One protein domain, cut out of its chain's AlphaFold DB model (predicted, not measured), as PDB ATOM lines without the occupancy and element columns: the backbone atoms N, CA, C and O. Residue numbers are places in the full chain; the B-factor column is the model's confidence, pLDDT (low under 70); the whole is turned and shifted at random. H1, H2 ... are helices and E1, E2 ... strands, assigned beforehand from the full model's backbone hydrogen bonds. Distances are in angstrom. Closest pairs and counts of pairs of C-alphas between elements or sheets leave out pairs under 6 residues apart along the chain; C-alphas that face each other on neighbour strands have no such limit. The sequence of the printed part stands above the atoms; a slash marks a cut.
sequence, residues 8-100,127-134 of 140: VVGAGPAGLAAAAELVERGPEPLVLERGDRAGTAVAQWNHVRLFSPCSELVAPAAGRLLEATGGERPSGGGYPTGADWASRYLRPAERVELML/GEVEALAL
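Overview. This is residues 8 to 100 and 127 to 134 of the 140 residues of the protein "FAD-dependent oxidoreductase" of Propionibacteriales bacterium (UniProt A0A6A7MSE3). Two longer helices, H1 and H5, run the same way with a gap between much of their lengths, and H4 crosses from H1 to the far end of H5. A tiny sheet of E1 and E2 sits by H1 on the side away from H4, short H2 packs on residues 82 to 86 of H5, and much of the rest is loop. The printed part has 101 residues, ordered H1, E1, H2, H3, H4, H5, E2; the strands are antiparallel, and the class is mostly helix, though under half of the residues are in named elements. It is compact, with a radius of gyration of the C-alphas of 12.9 A and spans of 37 by 31 by 19 A.

Along the chain. H1, residues 13 to 25, begins at C-alpha (-31.164, -35.778, 38.945) and is 18.6 A long. E1 is residues 30 to 32, H2 40 to 43, H3 54 to 57. H4, residues 60 to 68, is 12.4 A long; H5, residues 82 to 94, is 16.3 A. E2, residues 131 to 133, ends at C-alpha (-28.650, -29.108, 52.206).

Arrangement. H5, the hub, touches H2, C-alphas of Val 42 and Gly 82 closest at 5.7 A. It touches H4, Leu 66 and Ala 93 closest, C-alphas 6.2 A apart. H1 touches H4, C-alphas of Ala 20 and Ala 62 closest at 5.0 A. E1 and E2 have N 31 and O 132 within hydrogen-bond range, 3.1 A. H1 and H4 have every O i to N i+4 pair within range, H5 7 of 9; H2 and H3 are too short for one.

Size, cuts and confidence. Residues 101 to 126 are not printed, a gap of 24.2 A between C-alphas 100 and 127. The link H4 to H5 is long. Residues 94 to 100 and 127 to 134 have pLDDT under 70.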
ATOM      1  N   VAL A   8     -25.106 -37.984  50.270       91.12
ATOM      2  CA  VAL A   8     -25.393 -38.241  48.857       91.12
ATOM      3  C   VAL A   8     -24.326 -37.552  48.015       91.12
ATOM      4  O   VAL A   8     -24.177 -36.335  48.047       91.12
ATOM      5  N   VAL A   9     -23.573 -38.330  47.239       93.31
ATOM      6  CA  VAL A   9     -22.516 -37.799  46.369       93.31
ATOM      7  C   VAL A   9     -23.075 -37.595  44.958       93.31
ATOM      8  O   VAL A   9     -23.355 -38.556  44.241       93.31
ATOM      9  N   GLY A  10     -23.224 -36.328  44.577       88.75
ATOM     10  CA  GLY A  10     -23.696 -35.822  43.290       88.75
ATOM     11  C   GLY A  10     -25.064 -35.138  43.386       88.75
ATOM     12  O   GLY A  10     -26.068 -35.797  43.641       88.75
ATOM     13  N   ALA A  11     -25.146 -33.847  43.057       91.75
ATOM     14  CA  ALA A  11     -26.397 -33.086  42.924       91.75
ATOM     15  C   ALA A  11     -26.939 -33.125  41.482       91.75
ATOM     16  O   ALA A  11     -27.415 -32.136  40.915       91.75
ATOM     17  N   GLY A  12     -26.847 -34.300  40.858       90.81
ATOM     18  CA  GLY A  12     -27.549 -34.617  39.620       90.81
ATOM     19  C   GLY A  12     -28.996 -35.058  39.878       90.81
ATOM     20  O   GLY A  12     -29.413 -35.199  41.028       90.81
ATOM     21  N   PRO A  13     -29.766 -35.362  38.819       91.12
ATOM     22  CA  PRO A  13     -31.164 -35.778  38.945       91.12
ATOM     23  C   PRO A  13     -31.388 -36.947  39.911       91.12
ATOM     24  O   PRO A  13     -32.296 -36.898  40.736       91.12
ATOM     25  N   ALA A  14     -30.541 -37.979  39.836       91.69
ATOM     26  CA  ALA A  14     -30.650 -39.158  40.692       91.69
ATOM     27  C   ALA A  14     -30.286 -38.862  42.155       91.69
ATOM     28  O   ALA A  14     -30.968 -39.338  43.056       91.69
ATOM     29  N   GLY A  15     -29.245 -38.062  42.396       91.81
ATOM     30  CA  GLY A  15     -28.833 -37.711  43.754       91.81
ATOM     31  C   GLY A  15     -29.853 -36.820  44.457       91.81
ATOM     32  O   GLY A  15     -30.233 -37.111  45.585       91.81
ATOM     33  N   LEU A  16     -30.401 -35.815  43.768       91.31
ATOM     34  CA  LEU A  16     -31.478 -34.985  44.322       91.31
ATOM     35  C   LEU A  16     -32.764 -35.788  44.556       91.31
ATOM     36  O   LEU A  16     -33.454 -35.558  45.544       91.31
ATOM     37  N   ALA A  17     -33.076 -36.758  43.690       91.94
ATOM     38  CA  ALA A  17     -34.188 -37.677  43.922       91.94
ATOM     39  C   ALA A  17     -33.960 -38.526  45.182       91.94
ATOM     40  O   ALA A  17     -34.849 -38.618  46.023       91.94
ATOM     41  N   ALA A  18     -32.767 -39.106  45.339       93.19
ATOM     42  CA  ALA A  18     -32.414 -39.894  46.517       93.19
ATOM     43  C   ALA A  18     -32.466 -39.055  47.799       93.19
ATOM     44  O   ALA A  18     -33.020 -39.496  48.803       93.19
ATOM     45  N   ALA A  19     -31.938 -37.835  47.756       91.75
ATOM     46  CA  ALA A  19     -31.961 -36.933  48.891       91.75
ATOM     47  C   ALA A  19     -33.390 -36.505  49.260       91.75
ATOM     48  O   ALA A  19     -33.747 -36.561  50.430       91.75
ATOM     49  N   ALA A  20     -34.248 -36.192  48.284       90.56
ATOM     50  CA  ALA A  20     -35.657 -35.900  48.546       90.56
ATOM     51  C   ALA A  20     -36.399 -37.084  49.191       90.56
ATOM     52  O   ALA A  20     -37.194 -36.909  50.110       90.56
ATOM     53  N   GLU A  21     -36.125 -38.305  48.734       93.06
ATOM     54  CA  GLU A  21     -36.693 -39.527  49.306       93.06
ATOM     55  C   GLU A  21     -36.189 -39.782  50.742       93.06
ATOM     56  O   GLU A  21     -36.955 -40.234  51.596       93.06
ATOM     57  N   LEU A  22     -34.918 -39.498  51.031       91.62
ATOM     58  CA  LEU A  22     -34.361 -39.578  52.385       91.62
ATOM     59  C   LEU A  22     -35.043 -38.576  53.313       91.62
ATOM     60  O   LEU A  22     -35.547 -38.968  54.359       91.62
ATOM     61  N   VAL A  23     -35.162 -37.333  52.864       88.62
ATOM     62  CA  VAL A  23     -35.840 -36.255  53.583       88.62
ATOM     63  C   VAL A  23     -37.269 -36.634  53.978       88.62
ATOM     64  O   VAL A  23     -37.659 -36.479  55.131       88.62
ATOM     65  N   GLU A  24     -38.053 -37.204  53.062       87.12
ATOM     66  CA  GLU A  24     -39.422 -37.636  53.378       87.12
ATOM     67  C   GLU A  24     -39.497 -38.805  54.368       87.12
ATOM     68  O   GLU A  24     -40.531 -39.016  55.004       87.12
ATOM     69  N   ARG A  25     -38.421 -39.585  54.498       89.12
ATOM     70  CA  ARG A  25     -38.335 -40.711  55.437       89.12
ATOM     71  C   ARG A  25     -37.766 -40.310  56.796       89.12
ATOM     72  O   ARG A  25     -37.723 -41.163  57.682       89.12
ATOM     73  N   GLY A  26     -37.341 -39.057  56.969       86.38
ATOM     74  CA  GLY A  26     -36.815 -38.517  58.224       86.38
ATOM     75  C   GLY A  26     -35.305 -38.244  58.264       86.38
ATOM     76  O   GLY A  26     -34.925 -37.312  58.965       86.38
ATOM     77  N   PRO A  27     -34.425 -38.988  57.561       87.44
ATOM     78  CA  PRO A  27     -33.016 -38.613  57.472       87.44
ATOM     79  C   PRO A  27     -32.791 -37.245  56.819       87.44
ATOM     80  O   PRO A  27     -33.401 -36.938  55.798       87.44
ATOM     81  N   GLU A  28     -31.843 -36.473  57.352       86.25
ATOM     82  CA  GLU A  28     -31.362 -35.215  56.768       86.25
ATOM     83  C   GLU A  28     -30.039 -35.472  56.020       86.25
ATOM     84  O   GLU A  28     -28.987 -35.608  56.655       86.25
ATOM     85  N   PRO A  29     -30.060 -35.633  54.683       88.50
ATOM     86  CA  PRO A  29     -28.856 -35.940  53.929       88.50
ATOM     87  C   PRO A  29     -28.022 -34.693  53.632       88.50
ATOM     88  O   PRO A  29     -28.540 -33.655  53.222       88.50
ATOM     89  N   LEU A  30     -26.702 -34.847  53.708       88.06
ATOM     90  CA  LEU A  30     -25.752 -33.905  53.122       88.06
ATOM     91  C   LEU A  30     -25.532 -34.259  51.645       88.06
ATOM     92  O   LEU A  30     -25.068 -35.365  51.353       88.06
ATOM     93  N   VAL A  31     -25.826 -33.348  50.712       88.50
ATOM     94  CA  VAL A  31     -25.532 -33.552  49.285       88.50
ATOM     95  C   VAL A  31     -24.247 -32.827  48.902       88.50
ATOM     96  O   VAL A  31     -24.101 -31.629  49.130       88.50
ATOM     97  N   LEU A  32     -23.315 -33.557  48.291       88.06
ATOM     98  CA  LEU A  32     -22.040 -33.023  47.815       88.06
ATOM     99  C   LEU A  32     -22.010 -33.032  46.291       88.06
ATOM    100  O   LEU A  32     -22.200 -34.080  45.681       88.06
ATOM    101  N   GLU A  33     -21.729 -31.896  45.667       89.06
ATOM    102  CA  GLU A  33     -21.577 -31.773  44.216       89.06
ATOM    103  C   GLU A  33     -20.180 -31.261  43.881       89.06
ATOM    104  O   GLU A  33     -19.596 -30.473  44.618       89.06
ATOM    105  N   ARG A  34     -19.614 -31.740  42.769       88.06
ATOM    106  CA  ARG A  34     -18.315 -31.256  42.290       88.06
ATOM    107  C   ARG A  34     -18.445 -29.883  41.626       88.06
ATOM    108  O   ARG A  34     -17.489 -29.114  41.611       88.06
ATOM    109  N   GLY A  35     -19.572 -29.648  40.962       86.69
ATOM    110  CA  GLY A  35     -19.910 -28.379  40.335       86.69
ATOM    111  C   GLY A  35     -20.319 -27.282  41.315       86.69
ATOM    112  O   GLY A  35     -20.472 -27.517  42.504       86.69
ATOM    113  N   ASP A  36     -20.550 -26.090  40.771       85.31
ATOM    114  CA  ASP A  36     -20.899 -24.876  41.523       85.31
ATOM    115  C   ASP A  36     -22.385 -24.790  41.911       85.31
ATOM    116  O   ASP A  36     -22.819 -23.779  42.449       85.31
ATOM    117  N   ARG A  37     -23.188 -25.790  41.525       85.44
ATOM    118  CA  ARG A  37     -24.644 -25.832  41.728       85.44
ATOM    119  C   ARG A  37     -25.233 -27.195  41.382       85.44
ATOM    120  O   ARG A  37     -24.660 -27.964  40.589       85.44
ATOM    121  N   ALA A  38     -26.463 -27.437  41.824       89.62
ATOM    122  CA  ALA A  38     -27.244 -28.583  41.375       89.62
ATOM    123  C   ALA A  38     -27.453 -28.593  39.850       89.62
ATOM    124  O   ALA A  38     -27.744 -27.583  39.198       89.62
ATOM    125  N   GLY A  39     -27.322 -29.777  39.251       89.50
ATOM    126  CA  GLY A  39     -27.462 -29.954  37.808       89.50
ATOM    127  C   GLY A  39     -26.290 -29.416  36.982       89.50
ATOM    128  O   GLY A  39     -26.458 -29.218  35.779       89.50
ATOM    129  N   THR A  40     -25.101 -29.216  37.563       89.00
ATOM    130  CA  THR A  40     -23.903 -28.787  36.811       89.00
ATOM    131  C   THR A  40     -23.615 -29.684  35.601       89.00
ATOM    132  O   THR A  40     -23.379 -29.185  34.502       89.00
ATOM    133  N   ALA A  41     -23.707 -31.010  35.751       89.19
ATOM    134  CA  ALA A  41     -23.535 -31.934  34.627       89.19
ATOM    135  C   ALA A  41     -24.623 -31.760  33.550       89.19
ATOM    136  O   ALA A  41     -24.323 -31.792  32.360       89.19
ATOM    137  N   VAL A  42     -25.874 -31.516  33.960       91.06
ATOM    138  CA  VAL A  42     -26.995 -31.224  33.048       91.06
ATOM    139  C   VAL A  42     -26.750 -29.931  32.270       91.06
ATOM    140  O   VAL A  42     -27.049 -29.848  31.078       91.06
ATOM    141  N   ALA A  43     -26.122 -28.944  32.914       87.38
ATOM    142  CA  ALA A  43     -25.814 -27.663  32.296       87.38
ATOM    143  C   ALA A  43     -24.855 -27.775  31.094       87.38
ATOM    144  O   ALA A  43     -24.918 -26.954  30.178       87.38
ATOM    145  N   GLN A  44     -24.007 -28.805  31.046       90.81
ATOM    146  CA  GLN A  44     -23.054 -29.012  29.948       90.81
ATOM    147  C   GLN A  44     -23.740 -29.373  28.622       90.81
ATOM    148  O   GLN A  44     -23.209 -29.091  27.551       90.81
ATOM    149  N   TRP A  45     -24.946 -29.939  28.678       94.06
ATOM    150  CA  TRP A  45     -25.751 -30.303  27.510       94.06
ATOM    151  C   TRP A  45     -27.099 -29.571  27.478       94.06
ATOM    152  O   TRP A  45     -28.057 -30.043  26.879       94.06
ATOM    153  N   ASN A  46     -27.161 -28.366  28.053       93.06
ATOM    154  CA  ASN A  46     -28.351 -27.509  28.170       93.06
ATOM    155  C   ASN A  46     -29.281 -27.446  26.938       93.06
ATOM    156  O   ASN A  46     -30.492 -27.331  27.093       93.06
ATOM    157  N   HIS A  47     -28.730 -27.496  25.725       93.75
ATOM    158  CA  HIS A  47     -29.473 -27.394  24.463       93.75
ATOM    159  C   HIS A  47     -30.171 -28.701  24.044       93.75
ATOM    160  O   HIS A  47     -31.021 -28.688  23.154       93.75
ATOM    161  N   VAL A  48     -29.816 -29.834  24.655       95.25
ATOM    162  CA  VAL A  48     -30.378 -31.147  24.331       95.25
ATOM    163  C   VAL A  48     -31.795 -31.241  24.879       95.25
ATOM    164  O   VAL A  48     -32.032 -30.998  26.062       95.25
ATOM    165  N   ARG A  49     -32.744 -31.617  24.016       95.44
ATOM    166  CA  ARG A  49     -34.113 -31.956  24.411       95.44
ATOM    167  C   ARG A  49     -34.161 -33.385  24.942       95.44
ATOM    168  O   ARG A  49     -33.657 -34.299  24.293       95.44
ATOM    169  N   LEU A  50     -34.781 -33.564  26.102       92.81
ATOM    170  CA  LEU A  50     -34.969 -34.871  26.721       92.81
ATOM    171  C   LEU A  50     -36.058 -35.671  25.996       92.81
ATOM    172  O   LEU A  50     -36.938 -35.112  25.348       92.81
ATOM    173  N   PHE A  51     -35.980 -36.995  26.102       93.56
ATOM    174  CA  PHE A  51     -36.899 -37.926  25.437       93.56
ATOM    175  C   PHE A  51     -38.067 -38.376  26.327       93.56
ATOM    176  O   PHE A  51     -38.912 -39.137  25.867       93.56
ATOM    177  N   SER A  52     -38.119 -37.897  27.571       91.25
ATOM    178  CA  SER A  52     -39.223 -38.121  28.508       91.25
ATOM    179  C   SER A  52     -39.940 -36.803  28.817       91.25
ATOM    180  O   SER A  52     -39.296 -35.746  28.837       91.25
ATOM    181  N   PRO A  53     -41.259 -36.836  29.061       91.06
ATOM    182  CA  PRO A  53     -42.010 -35.668  29.495       91.06
ATOM    183  C   PRO A  53     -41.604 -35.219  30.907       91.06
ATOM    184  O   PRO A  53     -41.118 -36.015  31.714       91.06
ATOM    185  N   CYS A  54     -41.870 -33.953  31.249       86.44
ATOM    186  CA  CYS A  54     -41.615 -33.402  32.592       86.44
ATOM    187  C   CYS A  54     -42.190 -34.275  33.723       86.44
ATOM    188  O   CYS A  54     -41.547 -34.434  34.757       86.44
ATOM    189  N   SER A  55     -43.365 -34.881  33.514       85.12
ATOM    190  CA  SER A  55     -44.019 -35.756  34.496       85.12
ATOM    191  C   SER A  55     -43.215 -37.003  34.877       85.12
ATOM    192  O   SER A  55     -43.422 -37.536  35.962       85.12
ATOM    193  N   GLU A  56     -42.318 -37.468  34.006       89.75
ATOM    194  CA  GLU A  56     -41.456 -38.637  34.238       89.75
ATOM    195  C   GLU A  56     -40.060 -38.249  34.746       89.75
ATOM    196  O   GLU A  56     -39.359 -39.066  35.335       89.75
ATOM    197  N   LEU A  57     -39.649 -36.999  34.526       90.75
ATOM    198  CA  LEU A  57     -38.311 -36.494  34.854       90.75
ATOM    199  C   LEU A  57     -38.205 -35.893  36.263       90.75
ATOM    200  O   LEU A  57     -37.109 -35.535  36.702       90.75
ATOM    201  N   VAL A  58     -39.331 -35.742  36.958       88.94
ATOM    202  CA  VAL A  58     -39.410 -35.161  38.301       88.94
ATOM    203  C   VAL A  58     -39.719 -36.261  39.305       88.94
ATOM    204  O   VAL A  58     -40.803 -36.851  39.272       88.94
ATOM    205  N   ALA A  59     -38.790 -36.506  40.230       89.62
ATOM    206  CA  ALA A  59     -39.019 -37.453  41.314       89.62
ATOM    207  C   ALA A  59     -40.211 -36.984  42.174       89.62
ATOM    208  O   ALA A  59     -40.264 -35.802  42.526       89.62
ATOM    209  N   PRO A  60     -41.169 -37.861  42.530       90.06
ATOM    210  CA  PRO A  60     -42.354 -37.455  43.283       90.06
ATOM    211  C   PRO A  60     -42.039 -36.755  44.610       90.06
ATOM    212  O   PRO A  60     -42.663 -35.734  44.891       90.06
ATOM    213  N   ALA A  61     -41.067 -37.261  45.377       90.44
ATOM    214  CA  ALA A  61     -40.621 -36.639  46.624       90.44
ATOM    215  C   ALA A  61     -40.066 -35.227  46.393       90.44
ATOM    216  O   ALA A  61     -40.503 -34.265  47.019       90.44
ATOM    217  N   ALA A  62     -39.178 -35.072  45.408       88.19
ATOM    218  CA  ALA A  62     -38.613 -33.770  45.062       88.19
ATOM    219  C   ALA A  62     -39.693 -32.786  44.585       88.19
ATOM    220  O   ALA A  62     -39.675 -31.619  44.960       88.19
ATOM    221  N   GLY A  63     -40.675 -33.260  43.810       88.88
ATOM    222  CA  GLY A  63     -41.823 -32.457  43.391       88.88
ATOM    223  C   GLY A  63     -42.631 -31.907  44.571       88.88
ATOM    224  O   GLY A  63     -42.976 -30.731  44.561       88.88
ATOM    225  N   ARG A  64     -42.885 -32.725  45.602       88.69
ATOM    226  CA  ARG A  64     -43.599 -32.288  46.814       88.69
ATOM    227  C   ARG A  64     -42.786 -31.298  47.647       88.69
ATOM    228  O   ARG A  64     -43.345 -30.318  48.126       88.69
ATOM    229  N   LEU A  65     -41.479 -31.521  47.793       85.31
ATOM    230  CA  LEU A  65     -40.588 -30.597  48.508       85.31
ATOM    231  C   LEU A  65     -40.498 -29.228  47.816       85.31
ATOM    232  O   LEU A  65     -40.532 -28.193  48.482       85.31
ATOM    233  N   LEU A  66     -40.452 -29.217  46.481       85.69
ATOM    234  CA  LEU A  66     -40.506 -27.991  45.681       85.69
ATOM    235  C   LEU A  66     -41.807 -27.219  45.907       85.69
ATOM    236  O   LEU A  66     -41.767 -26.033  46.216       85.69
ATOM    237  N   GLU A  67     -42.954 -27.890  45.804       87.00
ATOM    238  CA  GLU A  67     -44.266 -27.272  46.049       87.00
ATOM    239  C   GLU A  67     -44.361 -26.695  47.465       87.00
ATOM    240  O   GLU A  67     -44.828 -25.573  47.667       87.00
ATOM    241  N   ALA A  68     -43.868 -27.436  48.455       82.44
ATOM    242  CA  ALA A  68     -43.952 -27.039  49.849       82.44
ATOM    243  C   ALA A  68     -43.014 -25.872  50.223       82.44
ATOM    244  O   ALA A  68     -43.250 -25.194  51.221       82.44
ATOM    245  N   THR A  69     -42.003 -25.585  49.397       76.94
ATOM    246  CA  THR A  69     -41.127 -24.404  49.506       76.94
ATOM    247  C   THR A  69     -41.560 -23.241  48.602       76.94
ATOM    248  O   THR A  69     -40.847 -22.247  48.473       76.94
ATOM    249  N   GLY A  70     -42.752 -23.325  47.998       78.44
ATOM    250  CA  GLY A  70     -43.306 -22.282  47.128       78.44
ATOM    251  C   GLY A  70     -42.787 -22.317  45.688       78.44
ATOM    252  O   GLY A  70     -43.093 -21.413  44.909       78.44
ATOM    253  N   GLY A  71     -42.012 -23.340  45.324       78.56
ATOM    254  CA  GLY A  71     -41.630 -23.628  43.947       78.56
ATOM    255  C   GLY A  71     -42.764 -24.286  43.160       78.56
ATOM    256  O   GLY A  71     -43.674 -24.895  43.716       78.56
ATOM    257  N   GLU A  72     -42.709 -24.184  41.833       81.06
ATOM    258  CA  GLU A  72     -43.651 -24.885  40.962       81.06
ATOM    259  C   GLU A  72     -43.065 -26.232  40.544       81.06
ATOM    260  O   GLU A  72     -41.959 -26.303  40.003       81.06
ATOM    261  N   ARG A  73     -43.820 -27.315  40.752       80.06
ATOM    262  CA  ARG A  73     -43.450 -28.617  40.207       80.06
ATOM    263  C   ARG A  73     -43.545 -28.573  38.680       80.06
ATOM    264  O   ARG A  73     -44.638 -28.346  38.155       80.06
ATOM    265  N   PRO A  74     -42.462 -28.885  37.941       81.25
ATOM    266  CA  PRO A  74     -42.548 -29.012  36.494       81.25
ATOM    267  C   PRO A  74     -43.573 -30.090  36.133       81.25
ATOM    268  O   PRO A  74     -43.391 -31.272  36.431       81.25
ATOM    269  N   SER A  75     -44.675 -29.671  35.517       71.75
ATOM    270  CA  SER A  75     -45.809 -30.527  35.178       71.75
ATOM    271  C   SER A  75     -46.138 -30.440  33.683       71.75
ATOM    272  O   SER A  75     -45.755 -29.494  32.992       71.75
ATOM    273  N   GLY A  76     -46.811 -31.471  33.161       73.00
ATOM    274  CA  GLY A  76     -47.280 -31.536  31.773       73.00
ATOM    275  C   GLY A  76     -46.491 -32.477  30.852       73.00
ATOM    276  O   GLY A  76     -45.442 -33.010  31.209       73.00
ATOM    277  N   GLY A  77     -47.026 -32.681  29.642       73.38
ATOM    278  CA  GLY A  77     -46.490 -33.599  28.623       73.38
ATOM    279  C   GLY A  77     -45.393 -33.012  27.723       73.38
ATOM    280  O   GLY A  77     -45.096 -33.575  26.674       73.38
ATOM    281  N   GLY A  78     -44.836 -31.853  28.083       85.00
ATOM    282  CA  GLY A  78     -43.741 -31.233  27.339       85.00
ATOM    283  C   GLY A  78     -42.414 -31.957  27.566       85.00
ATOM    284  O   GLY A  78     -42.187 -32.515  28.637       85.00
ATOM    285  N   TYR A  79     -41.533 -31.902  26.569       92.31
ATOM    286  CA  TYR A  79     -40.184 -32.469  26.617       92.31
ATOM    287  C   TYR A  79     -39.172 -31.349  26.890       92.31
ATOM    288  O   TYR A  79     -38.888 -30.563  25.973       92.31
ATOM    289  N   PRO A  80     -38.665 -31.217  28.127       92.56
ATOM    290  CA  PRO A  80     -37.792 -30.112  28.493       92.56
ATOM    291  C   PRO A  80     -36.422 -30.242  27.825       92.56
ATOM    292  O   PRO A  80     -35.947 -31.338  27.517       92.56
ATOM    293  N   THR A  81     -35.765 -29.107  27.609       94.31
ATOM    294  CA  THR A  81     -34.319 -29.101  27.360       94.31
ATOM    295  C   THR A  81     -33.547 -29.350  28.657       94.31
ATOM    296  O   THR A  81     -34.099 -29.207  29.749       94.31
ATOM    297  N   GLY A  82     -32.253 -29.672  28.566       93.38
ATOM    298  CA  GLY A  82     -31.371 -29.691  29.737       93.38
ATOM    299  C   GLY A  82     -31.408 -28.365  30.507       93.38
ATOM    300  O   GLY A  82     -31.463 -28.369  31.734       93.38
ATOM    301  N   ALA A  83     -31.496 -27.235  29.796       92.56
ATOM    302  CA  ALA A  83     -31.633 -25.911  30.397       92.56
ATOM    303  C   ALA A  83     -32.956 -25.748  31.158       92.56
ATOM    304  O   ALA A  83     -32.954 -25.270  32.296       92.56
ATOM    305  N   ASP A  84     -34.077 -26.169  30.566       92.06
ATOM    306  CA  ASP A  84     -35.381 -26.152  31.240       92.06
ATOM    307  C   ASP A  84     -35.360 -27.037  32.489       92.06
ATOM    308  O   ASP A  84     -35.817 -26.620  33.552       92.06
ATOM    309  N   TRP A  85     -34.789 -28.238  32.387       91.69
ATOM    310  CA  TRP A  85     -34.746 -29.181  33.500       91.69
ATOM    311  C   TRP A  85     -33.853 -28.681  34.638       91.69
ATOM    312  O   TRP A  85     -34.264 -28.668  35.796       91.69
ATOM    313  N   ALA A  86     -32.659 -28.175  34.329       90.44
ATOM    314  CA  ALA A  86     -31.769 -27.629  35.345       90.44
ATOM    315  C   ALA A  86     -32.374 -26.401  36.046       90.44
ATOM    316  O   ALA A  86     -32.280 -26.288  37.264       90.44
ATOM    317  N   SER A  87     -32.978 -25.479  35.292       88.56
ATOM    318  CA  SER A  87     -33.497 -24.218  35.841       88.56
ATOM    319  C   SER A  87     -34.793 -24.377  36.635       88.56
ATOM    320  O   SER A  87     -34.951 -23.701  37.646       88.56
ATOM    321  N   ARG A  88     -35.704 -25.256  36.202       86.75
ATOM    322  CA  ARG A  88     -37.035 -25.405  36.814       86.75
ATOM    323  C   ARG A  88     -37.118 -26.517  37.855       86.75
ATOM    324  O   ARG A  88     -38.056 -26.521  38.638       86.75
ATOM    325  N   TYR A  89     -36.176 -27.462  37.852       87.69
ATOM    326  CA  TYR A  89     -36.199 -28.616  38.757       87.69
ATOM    327  C   TYR A  89     -34.947 -28.714  39.631       87.69
ATOM    328  O   TYR A  89     -35.056 -28.641  40.850       87.69
ATOM    329  N   LEU A  90     -33.760 -28.847  39.028       89.25
ATOM    330  CA  LEU A  90     -32.549 -29.205  39.783       89.25
ATOM    331  C   LEU A  90     -32.062 -28.069  40.696       89.25
ATOM    332  O   LEU A  90     -31.777 -28.313  41.862       89.25
ATOM    333  N   ARG A  91     -32.013 -26.825  40.204       88.25
ATOM    334  CA  ARG A  91     -31.583 -25.664  41.014       88.25
ATOM    335  C   ARG A  91     -32.626 -25.213  42.039       88.25
ATOM    336  O   ARG A  91     -32.245 -24.779  43.116       88.25
ATOM    337  N   PRO A  92     -33.939 -25.268  41.756       82.00
ATOM    338  CA  PRO A  92     -34.922 -25.015  42.800       82.00
ATOM    339  C   PRO A  92     -34.874 -26.073  43.903       82.00
ATOM    340  O   PRO A  92     -35.051 -25.721  45.061       82.00
ATOM    341  N   ALA A  93     -34.572 -27.334  43.563       70.31
ATOM    342  CA  ALA A  93     -34.418 -28.382  44.565       70.31
ATOM    343  C   ALA A  93     -33.239 -28.076  45.502       70.31
ATOM    344  O   ALA A  93     -33.381 -28.243  46.697       70.31
ATOM    345  N   GLU A  94     -32.134 -27.519  45.006       68.00
ATOM    346  CA  GLU A  94     -31.016 -27.028  45.835       68.00
ATOM    347  C   GLU A  94     -31.409 -25.976  46.887       68.00
ATOM    348  O   GLU A  94     -30.831 -25.958  47.965       68.00
ATOM    349  N   ARG A  95     -32.397 -25.115  46.612       55.38
ATOM    350  CA  ARG A  95     -32.790 -24.004  47.508       55.38
ATOM    351  C   ARG A  95     -33.655 -24.430  48.694       55.38
ATOM    352  O   ARG A  95     -34.197 -23.567  49.386       55.38
ATOM    353  N   VAL A  96     -33.825 -25.726  48.925       55.16
ATOM    354  CA  VAL A  96     -34.542 -26.245  50.092       55.16
ATOM    355  C   VAL A  96     -33.608 -26.191  51.309       55.16
ATOM    356  O   VAL A  96     -33.138 -27.201  51.823       55.16
ATOM    357  N   GLU A  97     -33.319 -24.965  51.733       43.25
ATOM    358  CA  GLU A  97     -32.444 -24.608  52.846       43.25
ATOM    359  C   GLU A  97     -33.236 -24.676  54.166       43.25
ATOM    360  O   GLU A  97     -34.289 -24.043  54.291       43.25
ATOM    361  N   LEU A  98     -32.756 -25.429  55.166       35.97
ATOM    362  CA  LEU A  98     -33.282 -25.349  56.535       35.97
ATOM    363  C   LEU A  98     -32.293 -24.725  57.500       35.97
ATOM    364  O   LEU A  98     -31.088 -24.956  57.443       35.97
ATOM    365  N   MET A  99     -32.870 -24.002  58.460       32.16
ATOM    366  CA  MET A  99     -32.185 -23.578  59.670       32.16
ATOM    367  C   MET A  99     -31.661 -24.780  60.452       32.16
ATOM    368  O   MET A  99     -32.417 -25.679  60.820       32.16
ATOM    369  N   LEU A 100     -30.378 -24.703  60.795       32.19
ATOM    370  CA  LEU A 100     -29.785 -25.473  61.879       32.19
ATOM    371  C   LEU A 100     -30.555 -25.187  63.182       32.19
ATOM    372  O   LEU A 100     -30.822 -24.017  63.477       32.19
ATOM    373  N   GLY A 127     -10.863 -28.157  46.105       45.00
ATOM    374  CA  GLY A 127     -11.657 -26.941  45.973       45.00
ATOM    375  C   GLY A 127     -12.652 -26.868  47.128       45.00
ATOM    376  O   GLY A 127     -13.040 -27.905  47.671       45.00
ATOM    377  N   GLU A 128     -13.029 -25.652  47.520       38.03
ATOM    378  CA  GLU A 128     -14.050 -25.430  48.542       38.03
ATOM    379  C   GLU A 128     -15.313 -26.227  48.184       38.03
ATOM    380  O   GLU A 128     -15.867 -26.094  47.093       38.03
ATOM    381  N   VAL A 129     -15.701 -27.132  49.083       39.09
ATOM    382  CA  VAL A 129     -16.861 -28.006  48.914       39.09
ATOM    383  C   VAL A 129     -18.072 -27.231  49.410       39.09
ATOM    384  O   VAL A 129     -18.245 -27.065  50.617       39.09
ATOM    385  N   GLU A 130     -18.895 -26.735  48.492       47.41
ATOM    386  CA  GLU A 130     -20.173 -26.124  48.849       47.41
ATOM    387  C   GLU A 130     -21.196 -27.242  49.097       47.41
ATOM    388  O   GLU A 130     -21.519 -28.047  48.220       47.41
ATOM    389  N   ALA A 131     -21.633 -27.354  50.348       42.00
ATOM    390  CA  ALA A 131     -22.616 -28.328  50.789       42.00
ATOM    391  C   ALA A 131     -24.024 -27.871  50.392       42.00
ATOM    392  O   ALA A 131     -24.481 -26.827  50.850       42.00
ATOM    393  N   LEU A 132     -24.736 -28.680  49.603       49.91
ATOM    394  CA  LEU A 132     -26.160 -28.473  49.354       49.91
ATOM    395  C   LEU A 132     -26.972 -29.245  50.406       49.91
ATOM    396  O   LEU A 132     -26.943 -30.480  50.444       49.91
ATOM    397  N   ALA A 133     -27.706 -28.525  51.253       49.44
ATOM    398  CA  ALA A 133     -28.650 -29.108  52.206       49.44
ATOM    399  C   ALA A 133     -30.059 -29.183  51.589       49.44
ATOM    400  O   ALA A 133     -30.504 -28.239  50.946       49.44
ATOM    401  N   LEU A 134     -30.750 -30.311  51.781       45.72
ATOM    402  CA  LEU A 134     -32.130 -30.559  51.342       45.72
ATOM    403  C   LEU A 134     -32.949 -31.008  52.547       45.72
ATOM    404  O   LEU A 134     -32.543 -31.974  53.191       45.72
TER     405      LEU A 134